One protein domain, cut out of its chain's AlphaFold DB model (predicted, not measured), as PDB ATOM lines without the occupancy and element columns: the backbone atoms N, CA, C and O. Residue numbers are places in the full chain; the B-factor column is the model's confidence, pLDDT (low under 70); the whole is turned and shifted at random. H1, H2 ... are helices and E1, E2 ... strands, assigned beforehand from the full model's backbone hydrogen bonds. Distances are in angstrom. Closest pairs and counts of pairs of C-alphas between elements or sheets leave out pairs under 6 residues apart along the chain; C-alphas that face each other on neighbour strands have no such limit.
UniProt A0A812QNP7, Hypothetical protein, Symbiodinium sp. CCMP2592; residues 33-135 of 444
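AT A GLANCE: This is residues 33 to 135 of the 444 residues of the protein "Hypothetical protein" of Symbiodinium sp. CCMP2592 (UniProt A0A812QNP7). With little regular structure, this model winds long loops round one short helix, H1, near the middle, with hairpin E1-E2 beside it and small hairpin E3-E4 near its first residues. The 103 printed residues run E1 E2 E3 E4 H1 H2 H3, mixed in class, both sheets antiparallel, with only 32 residues in named elements. The whole is compact, with a radius of gyration of the C-alphas of 13.1 A, spanning 36 by 34 by 24 A.

HOW THE PARTS SIT: Start at E1, residues 35 to 39, and E2, residues 51 to 55, a hairpin: N 36 and O 54 are 2.8 A apart, within hydrogen-bond range. In hairpin E3, residues 67 to 69, and E4, residues 85 to 87, N 68 and O 86 are 2.9 A apart. Next, H1, residues 88 to 95, has Cys 92 5.3 A from Ala 54 of E2, their closest C-alphas. H1's O i to N i+4 pairs are within range.

IN THESE COORDINATES: Find C-alpha 35 at (62.908, -76.310, -7.896); E1 runs 12.6 A, E2 13.1 A, H1 10.1 A. H2, residues 115 to 118, precedes H3, residues 132 to 135, ending at (56.415, -91.377, -12.902).

THE WHOLE: The printed part has no cut; E4 to H1 is tight, other links long. Residues 82 to 83 have pLDDT under 70.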
ATOM      1  N   ASP A  33      62.312 -76.977  -2.624       97.00
ATOM      2  CA  ASP A  33      61.525 -75.744  -2.610       97.00
ATOM      3  C   ASP A  33      61.992 -74.719  -3.649       97.00
ATOM      4  O   ASP A  33      61.200 -73.911  -4.116       97.00
ATOM      5  N   CYS A  34      63.274 -74.776  -4.017       97.56
ATOM      6  CA  CYS A  34      63.900 -73.931  -5.030       97.56
ATOM      7  C   CYS A  34      63.784 -74.505  -6.455       97.56
ATOM      8  O   CYS A  34      64.396 -73.971  -7.386       97.56
ATOM      9  N   CYS A  35      63.045 -75.599  -6.635       98.38
ATOM     10  CA  CYS A  35      62.908 -76.310  -7.896       98.38
ATOM     11  C   CYS A  35      61.464 -76.230  -8.403       98.38
ATOM     12  O   CYS A  35      60.519 -76.525  -7.671       98.38
ATOM     13  N   ASN A  36      61.301 -75.903  -9.681       98.31
ATOM     14  CA  ASN A  36      60.018 -75.893 -10.370       98.31
ATOM     15  C   ASN A  36      60.015 -76.883 -11.535       98.31
ATOM     16  O   ASN A  36      61.056 -77.224 -12.104       98.31
ATOM     17  N   VAL A  37      58.818 -77.314 -11.919       98.31
ATOM     18  CA  VAL A  37      58.613 -78.148 -13.098       98.31
ATOM     19  C   VAL A  37      58.909 -77.334 -14.355       98.31
ATOM     20  O   VAL A  37      58.336 -76.271 -14.584       98.31
ATOM     21  N   ALA A  38      59.795 -77.856 -15.191       98.19
ATOM     22  CA  ALA A  38      60.188 -77.280 -16.465       98.19
ATOM     23  C   ALA A  38      60.102 -78.331 -17.574       98.19
ATOM     24  O   ALA A  38      60.120 -79.541 -17.331       98.19
ATOM     25  N   GLN A  39      60.034 -77.867 -18.818       97.75
ATOM     26  CA  GLN A  39      60.032 -78.762 -19.966       97.75
ATOM     27  C   GLN A  39      61.428 -79.363 -20.175       97.75
ATOM     28  O   GLN A  39      62.440 -78.659 -20.123       97.75
ATOM     29  N   ARG A  40      61.490 -80.675 -20.427       97.00
ATOM     30  CA  ARG A  40      62.732 -81.346 -20.830       97.00
ATOM     31  C   ARG A  40      63.187 -80.836 -22.186       97.00
ATOM     32  O   ARG A  40      62.363 -80.608 -23.082       97.00
ATOM     33  N   ARG A  41      64.503 -80.716 -22.362       96.12
ATOM     34  CA  ARG A  41      65.058 -80.463 -23.694       96.12
ATOM     35  C   ARG A  41      64.801 -81.671 -24.602       96.12
ATOM     36  O   ARG A  41      64.670 -82.783 -24.090       96.12
ATOM     37  N   PRO A  42      64.710 -81.491 -25.931       95.94
ATOM     38  CA  PRO A  42      64.448 -82.598 -26.851       95.94
ATOM     39  C   PRO A  42      65.428 -83.774 -26.710       95.94
ATOM     40  O   PRO A  42      65.014 -84.916 -26.861       95.94
ATOM     41  N   ASP A  43      66.689 -83.494 -26.378       95.38
ATOM     42  CA  ASP A  43      67.764 -84.464 -26.129       95.38
ATOM     43  C   ASP A  43      67.703 -85.134 -24.744       95.38
ATOM     44  O   ASP A  43      68.295 -86.188 -24.547       95.38
ATOM     45  N   GLU A  44      66.965 -84.554 -23.794       93.50
ATOM     46  CA  GLU A  44      66.776 -85.082 -22.434       93.50
ATOM     47  C   GLU A  44      65.489 -85.917 -22.289       93.50
ATOM     48  O   GLU A  44      65.170 -86.385 -21.192       93.50
ATOM     49  N   ARG A  45      64.683 -86.052 -23.351       92.75
ATOM     50  CA  ARG A  45      63.427 -86.812 -23.298       92.75
ATOM     51  C   ARG A  45      63.715 -88.310 -23.236       92.75
ATOM     52  O   ARG A  45      64.374 -88.855 -24.116       92.75
ATOM     53  N   GLN A  46      63.168 -88.967 -22.219       86.56
ATOM     54  CA  GLN A  46      63.157 -90.420 -22.086       86.56
ATOM     55  C   GLN A  46      61.704 -90.884 -22.224       86.56
ATOM     56  O   GLN A  46      60.854 -90.497 -21.425       86.56
ATOM     57  N   GLY A  47      61.399 -91.631 -23.288       89.31
ATOM     58  CA  GLY A  47      60.035 -92.087 -23.568       89.31
ATOM     59  C   GLY A  47      59.041 -90.934 -23.763       89.31
ATOM     60  O   GLY A  47      59.310 -89.977 -24.495       89.31
ATOM     61  N   VAL A  48      57.882 -91.032 -23.104       90.50
ATOM     62  CA  VAL A  48      56.812 -90.012 -23.146       90.50
ATOM     63  C   VAL A  48      57.013 -88.875 -22.138       90.50
ATOM     64  O   VAL A  48      56.241 -87.913 -22.113       90.50
ATOM     65  N   VAL A  49      58.062 -88.943 -21.314       94.44
ATOM     66  CA  VAL A  49      58.306 -87.984 -20.237       94.44
ATOM     67  C   VAL A  49      58.827 -86.655 -20.781       94.44
ATOM     68  O   VAL A  49      59.988 -86.513 -21.161       94.44
ATOM     69  N   GLY A  50      57.944 -85.651 -20.808       96.06
ATOM     70  CA  GLY A  50      58.231 -84.306 -21.322       96.06
ATOM     71  C   GLY A  50      58.628 -83.261 -20.273       96.06
ATOM     72  O   GLY A  50      59.002 -82.149 -20.650       96.06
ATOM     73  N   VAL A  51      58.561 -83.588 -18.981       97.62
ATOM     74  CA  VAL A  51      58.788 -82.649 -17.867       97.62
ATOM     75  C   VAL A  51      59.900 -83.126 -16.932       97.62
ATOM     76  O   VAL A  51      60.182 -84.320 -16.837       97.62
ATOM     77  N   LYS A  52      60.568 -82.180 -16.269       97.81
ATOM     78  CA  LYS A  52      61.604 -82.412 -15.253       97.81
ATOM     79  C   LYS A  52      61.550 -81.331 -14.178       97.81
ATOM     80  O   LYS A  52      60.923 -80.296 -14.380       97.81
ATOM     81  N   CYS A  53      62.267 -81.534 -13.083       98.38
ATOM     82  CA  CYS A  53      62.526 -80.485 -12.105       98.38
ATOM     83  C   CYS A  53      63.789 -79.699 -12.473       98.38
ATOM     84  O   CYS A  53      64.805 -80.272 -12.868       98.38
ATOM     85  N   ALA A  54      63.711 -78.374 -12.383       97.88
ATOM     86  CA  ALA A  54      64.802 -77.451 -12.677       97.88
ATOM     87  C   ALA A  54      64.797 -76.283 -11.677       97.88
ATOM     88  O   ALA A  54      63.766 -76.037 -11.049       97.88
ATOM     89  N   PRO A  55      65.910 -75.547 -11.516       97.75
ATOM     90  CA  PRO A  55      65.947 -74.387 -10.632       97.75
ATOM     91  C   PRO A  55      64.882 -73.366 -11.030       97.75
ATOM     92  O   PRO A  55      64.735 -73.035 -12.208       97.75
ATOM     93  N   ALA A  56      64.127 -72.877 -10.053       96.62
ATOM     94  CA  ALA A  56      63.088 -71.891 -10.290       96.62
ATOM     95  C   ALA A  56      63.692 -70.523 -10.651       96.62
ATOM     96  O   ALA A  56      64.566 -70.009  -9.954       96.62
ATOM     97  N   GLU A  57      63.171 -69.879 -11.696       93.69
ATOM     98  CA  GLU A  57      63.616 -68.538 -12.115       93.69
ATOM     99  C   GLU A  57      63.078 -67.410 -11.210       93.69
ATOM    100  O   GLU A  57      63.569 -66.284 -11.254       93.69
ATOM    101  N   GLY A  58      62.064 -67.699 -10.387       87.94
ATOM    102  CA  GLY A  58      61.354 -66.709  -9.569       87.94
ATOM    103  C   GLY A  58      61.984 -66.395  -8.209       87.94
ATOM    104  O   GLY A  58      61.546 -65.456  -7.543       87.94
ATOM    105  N   HIS A  59      62.992 -67.152  -7.771       89.69
ATOM    106  CA  HIS A  59      63.646 -66.925  -6.482       89.69
ATOM    107  C   HIS A  59      64.900 -66.060  -6.629       89.69
ATOM    108  O   HIS A  59      65.648 -66.157  -7.600       89.69
ATOM    109  N   SER A  60      65.153 -65.198  -5.641       89.69
ATOM    110  CA  SER A  60      66.397 -64.433  -5.606       89.69
ATOM    111  C   SER A  60      67.586 -65.361  -5.336       89.69
ATOM    112  O   SER A  60      67.475 -66.349  -4.605       89.69
ATOM    113  N   ARG A  61      68.762 -64.998  -5.865       87.19
ATOM    114  CA  ARG A  61      70.028 -65.730  -5.648       87.19
ATOM    115  C   ARG A  61      70.433 -65.850  -4.176       87.19
ATOM    116  O   ARG A  61      71.306 -66.643  -3.842       87.19
ATOM    117  N   GLU A  62      69.844 -65.026  -3.311       86.69
ATOM    118  CA  GLU A  62      70.063 -65.062  -1.865       86.69
ATOM    119  C   GLU A  62      69.301 -66.211  -1.194       86.69
ATOM    120  O   GLU A  62      69.779 -66.743  -0.197       86.69
ATOM    121  N   VAL A  63      68.143 -66.598  -1.740       89.81
ATOM    122  CA  VAL A  63      67.312 -67.699  -1.226       89.81
ATOM    123  C   VAL A  63      67.721 -69.016  -1.880       89.81
ATOM    124  O   VAL A  63      67.964 -70.002  -1.189       89.81
ATOM    125  N   CYS A  64      67.859 -69.006  -3.205       94.12
ATOM    126  CA  CYS A  64      68.241 -70.162  -4.005       94.12
ATOM    127  C   CYS A  64      69.544 -69.831  -4.738       94.12
ATOM    128  O   CYS A  64      69.542 -69.257  -5.828       94.12
ATOM    129  N   ALA A  65      70.675 -70.118  -4.094       92.19
ATOM    130  CA  ALA A  65      71.985 -69.929  -4.704       92.19
ATOM    131  C   ALA A  65      72.175 -70.889  -5.894       92.19
ATOM    132  O   ALA A  65      71.584 -71.961  -5.930       92.19
ATOM    133  N   GLU A  66      73.046 -70.545  -6.847       93.00
ATOM    134  CA  GLU A  66      73.378 -71.427  -7.987       93.00
ATOM    135  C   GLU A  66      74.012 -72.752  -7.528       93.00
ATOM    136  O   GLU A  66      73.990 -73.751  -8.244       93.00
ATOM    137  N   GLN A  67      74.560 -72.767  -6.311       93.94
ATOM    138  CA  GLN A  67      75.131 -73.952  -5.704       93.94
ATOM    139  C   GLN A  67      74.703 -74.093  -4.244       93.94
ATOM    140  O   GLN A  67      74.537 -73.097  -3.535       93.94
ATOM    141  N   CYS A  68      74.573 -75.329  -3.780       94.00
ATOM    142  CA  CYS A  68      74.126 -75.658  -2.433       94.00
ATOM    143  C   CYS A  68      74.907 -76.848  -1.867       94.00
ATOM    144  O   CYS A  68      75.685 -77.496  -2.568       94.00
ATOM    145  N   GLN A  69      74.750 -77.104  -0.569       93.94
ATOM    146  CA  GLN A  69      75.285 -78.313   0.058       93.94
ATOM    147  C   GLN A  69      74.180 -79.339   0.249       93.94
ATOM    148  O   GLN A  69      73.126 -79.025   0.807       93.94
ATOM    149  N   THR A  70      74.438 -80.560  -0.200       93.56
ATOM    150  CA  THR A  70      73.552 -81.693   0.047       93.56
ATOM    151  C   THR A  70      73.548 -82.057   1.529       93.56
ATOM    152  O   THR A  70      74.463 -81.731   2.296       93.56
ATOM    153  N   SER A  71      72.471 -82.707   1.964       90.25
ATOM    154  CA  SER A  71      72.390 -83.245   3.319       90.25
ATOM    155  C   SER A  71      73.415 -84.375   3.484       90.25
ATOM    156  O   SER A  71      73.581 -85.176   2.573       90.25
ATOM    157  N   PRO A  72      74.047 -84.552   4.657       88.00
ATOM    158  CA  PRO A  72      74.921 -85.705   4.902       88.00
ATOM    159  C   PRO A  72      74.180 -87.056   4.886       88.00
ATOM    160  O   PRO A  72      74.816 -88.100   4.989       88.00
ATOM    161  N   ARG A  73      72.841 -87.041   4.819       87.00
ATOM    162  CA  ARG A  73      71.977 -88.226   4.677       87.00
ATOM    163  C   ARG A  73      71.397 -88.379   3.269       87.00
ATOM    164  O   ARG A  73      70.465 -89.151   3.092       87.00
ATOM    165  N   ASP A  74      71.877 -87.589   2.319       91.06
ATOM    166  CA  ASP A  74      71.522 -87.716   0.913       91.06
ATOM    167  C   ASP A  74      72.089 -89.044   0.376       91.06
ATOM    168  O   ASP A  74      73.290 -89.300   0.488       91.06
ATOM    169  N   GLU A  75      71.214 -89.920  -0.124       92.12
ATOM    170  CA  GLU A  75      71.597 -91.247  -0.622       92.12
ATOM    171  C   GLU A  75      71.934 -91.235  -2.123       92.12
ATOM    172  O   GLU A  75      72.706 -92.088  -2.559       92.12
ATOM    173  N   VAL A  76      71.417 -90.274  -2.899       94.06
ATOM    174  CA  VAL A  76      71.486 -90.277  -4.373       94.06
ATOM    175  C   VAL A  76      72.710 -89.504  -4.850       94.06
ATOM    176  O   VAL A  76      73.515 -90.018  -5.629       94.06
ATOM    177  N   LEU A  77      72.927 -88.287  -4.345       93.69
ATOM    178  CA  LEU A  77      74.120 -87.497  -4.660       93.69
ATOM    179  C   LEU A  77      75.224 -87.625  -3.604       93.69
ATOM    180  O   LEU A  77      76.384 -87.306  -3.891       93.69
ATOM    181  N   GLY A  78      74.913 -88.122  -2.405       83.00
ATOM    182  CA  GLY A  78      75.854 -88.164  -1.281       83.00
ATOM    183  C   GLY A  78      77.110 -89.016  -1.501       83.00
ATOM    184  O   GLY A  78      78.144 -88.738  -0.893       83.00
ATOM    185  N   LEU A  79      77.082 -90.026  -2.380       81.31
ATOM    186  CA  LEU A  79      78.273 -90.830  -2.695       81.31
ATOM    187  C   LEU A  79      79.268 -90.091  -3.595       81.31
ATOM    188  O   LEU A  79      80.476 -90.196  -3.380       81.31
ATOM    189  N   VAL A  80      78.762 -89.323  -4.561       81.38
ATOM    190  CA  VAL A  80      79.575 -88.600  -5.548       81.38
ATOM    191  C   VAL A  80      80.024 -87.238  -5.012       81.38
ATOM    192  O   VAL A  80      81.108 -86.776  -5.350       81.38
ATOM    193  N   ALA A  81      79.215 -86.609  -4.154       79.62
ATOM    194  CA  ALA A  81      79.417 -85.243  -3.677       79.62
ATOM    195  C   ALA A  81      79.903 -85.154  -2.217       79.62
ATOM    196  O   ALA A  81      79.628 -84.156  -1.549       79.62
ATOM    197  N   ARG A  82      80.602 -86.175  -1.688       68.19
ATOM    198  CA  ARG A  82      81.130 -86.139  -0.308       68.19
ATOM    199  C   ARG A  82      81.997 -84.887  -0.118       68.19
ATOM    200  O   ARG A  82      83.084 -84.799  -0.674       68.19
ATOM    201  N   ASP A  83      81.484 -83.939   0.665       64.31
ATOM    202  CA  ASP A  83      82.068 -82.626   0.989       64.31
ATOM    203  C   ASP A  83      82.033 -81.551  -0.119       64.31
ATOM    204  O   ASP A  83      82.609 -80.470   0.053       64.31
ATOM    205  N   GLU A  84      81.322 -81.788  -1.224       76.19
ATOM    206  CA  GLU A  84      81.281 -80.864  -2.358       76.19
ATOM    207  C   GLU A  84      79.996 -80.035  -2.440       76.19
ATOM    208  O   GLU A  84      78.897 -80.419  -2.045       76.19
ATOM    209  N   VAL A  85      80.176 -78.827  -2.961       90.06
ATOM    210  CA  VAL A  85      79.103 -77.905  -3.308       90.06
ATOM    211  C   VAL A  85      78.529 -78.359  -4.652       90.06
ATOM    212  O   VAL A  85      79.256 -78.396  -5.645       90.06
ATOM    213  N   VAL A  86      77.244 -78.710  -4.687       94.19
ATOM    214  CA  VAL A  86      76.560 -79.180  -5.900       94.19
ATOM    215  C   VAL A  86      75.828 -78.036  -6.591       94.19
ATOM    216  O   VAL A  86      75.334 -77.115  -5.942       94.19
ATOM    217  N   ASP A  87      75.751 -78.097  -7.918       95.19
ATOM    218  CA  ASP A  87      74.916 -77.188  -8.705       95.19
ATOM    219  C   ASP A  87      73.434 -77.497  -8.457       95.19
ATOM    220  O   ASP A  87      73.017 -78.662  -8.494       95.19
ATOM    221  N   TYR A  88      72.635 -76.458  -8.227       94.94
ATOM    222  CA  TYR A  88      71.207 -76.606  -7.959       94.94
ATOM    223  C   TYR A  88      70.459 -77.267  -9.125       94.94
ATOM    224  O   TYR A  88      69.497 -77.998  -8.901       94.94
ATOM    225  N   ALA A  89      70.916 -77.082 -10.368       96.31
ATOM    226  CA  ALA A  89      70.346 -77.753 -11.529       96.31
ATOM    227  C   ALA A  89      70.523 -79.271 -11.459       96.31
ATOM    228  O   ALA A  89      69.618 -80.011 -11.838       96.31
ATOM    229  N   ARG A  90      71.663 -79.738 -10.933       96.12
ATOM    230  CA  ARG A  90      71.921 -81.165 -10.722       96.12
ATOM    231  C   ARG A  90      71.086 -81.707  -9.563       96.12
ATOM    232  O   ARG A  90      70.497 -82.770  -9.706       96.12
ATOM    233  N   PHE A  91      71.003 -80.965  -8.460       97.00
ATOM    234  CA  PHE A  91      70.172 -81.336  -7.314       97.00
ATOM    235  C   PHE A  91      68.690 -81.456  -7.704       97.00
ATOM    236  O   PHE A  91      68.105 -82.520  -7.534       97.00
ATOM    237  N   CYS A  92      68.106 -80.420  -8.322       98.12
ATOM    238  CA  CYS A  92      66.704 -80.445  -8.752       98.12
ATOM    239  C   CYS A  92      66.394 -81.617  -9.685       98.12
ATOM    240  O   CYS A  92      65.288 -82.143  -9.649       98.12
ATOM    241  N   PHE A  93      67.345 -81.999 -10.540       97.75
ATOM    242  CA  PHE A  93      67.137 -83.054 -11.522       97.75
ATOM    243  C   PHE A  93      67.120 -84.461 -10.910       97.75
ATOM    244  O   PHE A  93      66.323 -85.285 -11.347       97.75
ATOM    245  N   TYR A  94      67.983 -84.734  -9.925       97.50
ATOM    246  CA  TYR A  94      68.150 -86.079  -9.356       97.50
ATOM    247  C   TYR A  94      67.410 -86.302  -8.030       97.50
ATOM    248  O   TYR A  94      67.041 -87.433  -7.745       97.50
ATOM    249  N   GLU A  95      67.161 -85.254  -7.239       97.06
ATOM    250  CA  GLU A  95      66.596 -85.371  -5.878       97.06
ATOM    251  C   GLU A  95      65.112 -84.993  -5.795       97.06
ATOM    252  O   GLU A  95      64.447 -85.241  -4.785       97.06
ATOM    253  N   CYS A  96      64.582 -84.361  -6.846       98.25
ATOM    254  CA  CYS A  96      63.223 -83.836  -6.869       98.25
ATOM    255  C   CYS A  96      62.414 -84.426  -8.028       98.25
ATOM    256  O   CYS A  96      62.932 -84.674  -9.118       98.25
ATOM    257  N   LYS A  97      61.105 -84.585  -7.814       97.75
ATOM    258  CA  LYS A  97      60.138 -85.036  -8.817       97.75
ATOM    259  C   LYS A  97      59.002 -84.027  -9.023       97.75
ATOM    260  O   LYS A  97      58.643 -83.297  -8.093       97.75
ATOM    261  N   PRO A  98      58.400 -83.987 -10.223       97.81
ATOM    262  CA  PRO A  98      57.163 -83.246 -10.448       97.81
ATOM    263  C   PRO A  98      56.017 -83.785  -9.561       97.81
ATOM    264  O   PRO A  98      55.911 -85.002  -9.398       97.81
ATOM    265  N   PRO A  99      55.143 -82.925  -9.003       96.81
ATOM    266  CA  PRO A  99      54.132 -83.330  -8.019       96.81
ATOM    267  C   PRO A  99      53.068 -84.290  -8.568       96.81
ATOM    268  O   PRO A  99      52.568 -85.134  -7.832       96.81
ATOM    269  N   SER A 100      52.740 -84.185  -9.856       95.06
ATOM    270  CA  SER A 100      51.761 -85.029 -10.557       95.06
ATOM    271  C   SER A 100      52.413 -85.803 -11.710       95.06
ATOM    272  O   SER A 100      51.773 -86.108 -12.713       95.06
ATOM    273  N   GLY A 101      53.722 -86.068 -11.619       94.19
ATOM    274  CA  GLY A 101      54.463 -86.772 -12.663       94.19
ATOM    275  C   GLY A 101      54.325 -86.100 -14.034       94.19
ATOM    276  O   GLY A 101      54.569 -84.898 -14.171       94.19
ATOM    277  N   LEU A 102      53.898 -86.878 -15.030       93.75
ATOM    278  CA  LEU A 102      53.730 -86.473 -16.432       93.75
ATOM    279  C   LEU A 102      52.742 -85.319 -16.657       93.75
ATOM    280  O   LEU A 102      52.917 -84.555 -17.605       93.75
ATOM    281  N   THR A 103      51.726 -85.184 -15.802       94.06
ATOM    282  CA  THR A 103      50.657 -84.178 -15.935       94.06
ATOM    283  C   THR A 103      50.907 -82.926 -15.097       94.06
ATOM    284  O   THR A 103      50.061 -82.035 -15.040       94.06
ATOM    285  N   SER A 104      52.074 -82.830 -14.454       96.44
ATOM    286  CA  SER A 104      52.423 -81.671 -13.634       96.44
ATOM    287  C   SER A 104      52.428 -80.388 -14.464       96.44
ATOM    288  O   SER A 104      53.060 -80.316 -15.520       96.44
ATOM    289  N   ALA A 105      51.758 -79.353 -13.957       97.38
ATOM    290  CA  ALA A 105      51.757 -78.040 -14.584       97.38
ATOM    291  C   ALA A 105      53.178 -77.454 -14.632       97.38
ATOM    292  O   ALA A 105      53.944 -77.556 -13.674       97.38
ATOM    293  N   LEU A 106      53.529 -76.792 -15.737       97.56
ATOM    294  CA  LEU A 106      54.786 -76.048 -15.810       97.56
ATOM    295  C   LEU A 106      54.826 -74.984 -14.705       97.56
ATOM    296  O   LEU A 106      53.812 -74.372 -14.374       97.56
ATOM    297  N   SER A 107      56.011 -74.774 -14.141       96.50
ATOM    298  CA  SER A 107      56.270 -73.875 -13.014       96.50
ATOM    299  C   SER A 107      55.657 -74.286 -11.668       96.50
ATOM    300  O   SER A 107      55.813 -73.536 -10.706       96.50
ATOM    301  N   SER A 108      55.003 -75.450 -11.547       97.50
ATOM    302  CA  SER A 108      54.604 -75.968 -10.232       97.50
ATOM    303  C   SER A 108      55.832 -76.350  -9.404       97.50
ATOM    304  O   SER A 108      56.825 -76.815  -9.966       97.50
ATOM    305  N   GLN A 109      55.751 -76.215  -8.083       97.94
ATOM    306  CA  GLN A 109      56.841 -76.585  -7.180       97.94
ATOM    307  C   GLN A 109      57.104 -78.096  -7.225       97.94
ATOM    308  O   GLN A 109      56.170 -78.900  -7.220       97.94
ATOM    309  N   CYS A 110      58.376 -78.479  -7.281       98.25
ATOM    310  CA  CYS A 110      58.783 -79.877  -7.225       98.25
ATOM    311  C   CYS A 110      58.757 -80.427  -5.796       98.25
ATOM    312  O   CYS A 110      58.933 -79.696  -4.826       98.25
ATOM    313  N   LEU A 111      58.581 -81.742  -5.675       97.88
ATOM    314  CA  LEU A 111      58.597 -82.459  -4.401       97.88
ATOM    315  C   LEU A 111      59.891 -83.258  -4.265       97.88
ATOM    316  O   LEU A 111      60.435 -83.725  -5.262       97.88
ATOM    317  N   ALA A 112      60.372 -83.440  -3.036       97.44
ATOM    318  CA  ALA A 112      61.468 -84.369  -2.775       97.44
ATOM    319  C   ALA A 112      61.046 -85.809  -3.099       97.44
ATOM    320  O   ALA A 112      59.878 -86.174  -2.916       97.44
ATOM    321  N   LEU A 113      61.994 -86.618  -3.571       97.00
ATOM    322  CA  LEU A 113      61.784 -88.055  -3.724       97.00
ATOM    323  C   LEU A 113      61.473 -88.704  -2.368       97.00
ATOM    324  O   LEU A 113      62.050 -88.345  -1.337       97.00
ATOM    325  N   ALA A 114      60.547 -89.659  -2.368       96.06
ATOM    326  CA  ALA A 114      60.272 -90.476  -1.195       96.06
ATOM    327  C   ALA A 114      61.415 -91.476  -0.961       96.06
ATOM    328  O   ALA A 114      62.121 -91.858  -1.891       96.06
ATOM    329  N   SER A 115      61.605 -91.930   0.278       93.88
ATOM    330  CA  SER A 115      62.759 -92.769   0.647       93.88
ATOM    331  C   SER A 115      62.801 -94.139  -0.047       93.88
ATOM    332  O   SER A 115      63.861 -94.756  -0.150       93.88
ATOM    333  N   ASP A 116      61.664 -94.642  -0.515       95.62
ATOM    334  CA  ASP A 116      61.536 -95.842  -1.343       95.62
ATOM    335  C   ASP A 116      61.842 -95.580  -2.829       95.62
ATOM    336  O   ASP A 116      62.338 -96.470  -3.520       95.62
ATOM    337  N   GLU A 117      61.613 -94.359  -3.308       96.50
ATOM    338  CA  GLU A 117      61.972 -93.904  -4.656       96.50
ATOM    339  C   GLU A 117      63.474 -93.621  -4.771       96.50
ATOM    340  O   GLU A 117      64.100 -94.005  -5.757       96.50
ATOM    341  N   THR A 118      64.076 -93.033  -3.732       95.06
ATOM    342  CA  THR A 118      65.518 -92.740  -3.619       95.06
ATOM    343  C   THR A 118      66.391 -93.969  -3.925       95.06
ATOM    344  O   THR A 118      67.397 -93.884  -4.627       95.06
ATOM    345  N   LYS A 119      65.962 -95.150  -3.465       94.56
ATOM    346  CA  LYS A 119      66.661 -96.426  -3.699       94.56
ATOM    347  C   LYS A 119      66.558 -96.927  -5.135       94.56
ATOM    348  O   LYS A 119      67.408 -97.694  -5.566       94.56
ATOM    349  N   GLN A 120      65.504 -96.540  -5.847       96.19
ATOM    350  CA  GLN A 120      65.282 -96.937  -7.235       96.19
ATOM    351  C   GLN A 120      66.061 -96.040  -8.201       96.19
ATOM    352  O   GLN A 120      66.469 -96.500  -9.261       96.19
ATOM    353  N   VAL A 121      66.301 -94.778  -7.829       96.50
ATOM    354  CA  VAL A 121      67.027 -93.793  -8.655       96.50
ATOM    355  C   VAL A 121      68.540 -93.834  -8.455       96.50
ATOM    356  O   VAL A 121      69.237 -92.889  -8.807       96.50
ATOM    357  N   THR A 122      69.063 -94.919  -7.896       95.56
ATOM    358  CA  THR A 122      70.502 -95.140  -7.757       95.56
ATOM    359  C   THR A 122      70.838 -96.482  -8.392       95.56
ATOM    360  O   THR A 122      70.189 -97.485  -8.094       95.56
ATOM    361  N   ASP A 123      71.817 -96.511  -9.294       93.88
ATOM    362  CA  ASP A 123      72.263 -97.762  -9.910       93.88
ATOM    363  C   ASP A 123      73.069 -98.639  -8.927       93.88
ATOM    364  O   ASP A 123      73.359 -98.257  -7.791       93.88
ATOM    365  N   ALA A 124      73.440 -99.847  -9.360       92.81
ATOM    366  CA  ALA A 124      74.219-100.779  -8.539       92.81
ATOM    367  C   ALA A 124      75.620-100.252  -8.167       92.81
ATOM    368  O   ALA A 124      76.206-100.723  -7.190       92.81
ATOM    369  N   ASP A 125      76.139 -99.283  -8.924       90.19
ATOM    370  CA  ASP A 125      77.442 -98.652  -8.716       90.19
ATOM    371  C   ASP A 125      77.350 -97.403  -7.816       90.19
ATOM    372  O   ASP A 125      78.375 -96.825  -7.446       90.19
ATOM    373  N   GLY A 126      76.139 -96.997  -7.418       90.50
ATOM    374  CA  GLY A 126      75.905 -95.818  -6.591       90.50
ATOM    375  C   GLY A 126      75.807 -94.508  -7.376       90.50
ATOM    376  O   GLY A 126      75.942 -93.440  -6.776       90.50
ATOM    377  N   ASN A 127      75.617 -94.554  -8.699       93.19
ATOM    378  CA  ASN A 127      75.393 -93.359  -9.505       93.19
ATOM    379  C   ASN A 127      73.904 -92.993  -9.547       93.19
ATOM    380  O   ASN A 127      73.048 -93.876  -9.655       93.19
ATOM    381  N   PRO A 128      73.588 -91.688  -9.544       95.25
ATOM    382  CA  PRO A 128      72.217 -91.224  -9.662       95.25
ATOM    383  C   PRO A 128      71.672 -91.487 -11.074       95.25
ATOM    384  O   PRO A 128      72.301 -91.146 -12.079       95.25
ATOM    385  N   LEU A 129      70.476 -92.064 -11.138       96.38
ATOM    386  CA  LEU A 129      69.683 -92.276 -12.345       96.38
ATOM    387  C   LEU A 129      68.605 -91.194 -12.461       96.38
ATOM    388  O   LEU A 129      68.144 -90.632 -11.470       96.38
ATOM    389  N   ASP A 130      68.192 -90.895 -13.689       96.75
ATOM    390  CA  ASP A 130      67.106 -89.948 -13.948       96.75
ATOM    391  C   ASP A 130      65.775 -90.484 -13.381       96.75
ATOM    392  O   ASP A 130      65.356 -91.563 -13.797       96.75
ATOM    393  N   PRO A 131      65.065 -89.754 -12.499       96.44
ATOM    394  CA  PRO A 131      63.820 -90.228 -11.897       96.44
ATOM    395  C   PRO A 131      62.641 -90.355 -12.880       96.44
ATOM    396  O   PRO A 131      61.574 -90.793 -12.458       96.44
ATOM    397  N   ALA A 132      62.789 -89.985 -14.162       96.06
ATOM    398  CA  ALA A 132      61.759 -90.084 -15.212       96.06
ATOM    399  C   ALA A 132      60.942 -91.382 -15.186       96.06
ATOM    400  O   ALA A 132      59.712 -91.343 -15.267       96.06
ATOM    401  N   PHE A 133      61.624 -92.518 -15.040       95.25
ATOM    402  CA  PHE A 133      60.993 -93.835 -15.085       95.25
ATOM    403  C   PHE A 133      60.000 -94.059 -13.930       95.25
ATOM    404  O   PHE A 133      59.036 -94.801 -14.094       95.25
ATOM    405  N   LEU A 134      60.174 -93.392 -12.778       94.31
ATOM    406  CA  LEU A 134      59.292 -93.559 -11.615       94.31
ATOM    407  C   LEU A 134      57.860 -93.094 -11.894       94.31
ATOM    408  O   LEU A 134      56.897 -93.711 -11.442       94.31
ATOM    409  N   TYR A 135      57.714 -91.996 -12.636       90.25
ATOM    410  CA  TYR A 135      56.415 -91.377 -12.902       90.25
ATOM    411  C   TYR A 135      55.869 -91.666 -14.302       90.25
ATOM    412  O   TYR A 135      54.716 -91.338 -14.581       90.25
TER     413      TYR A 135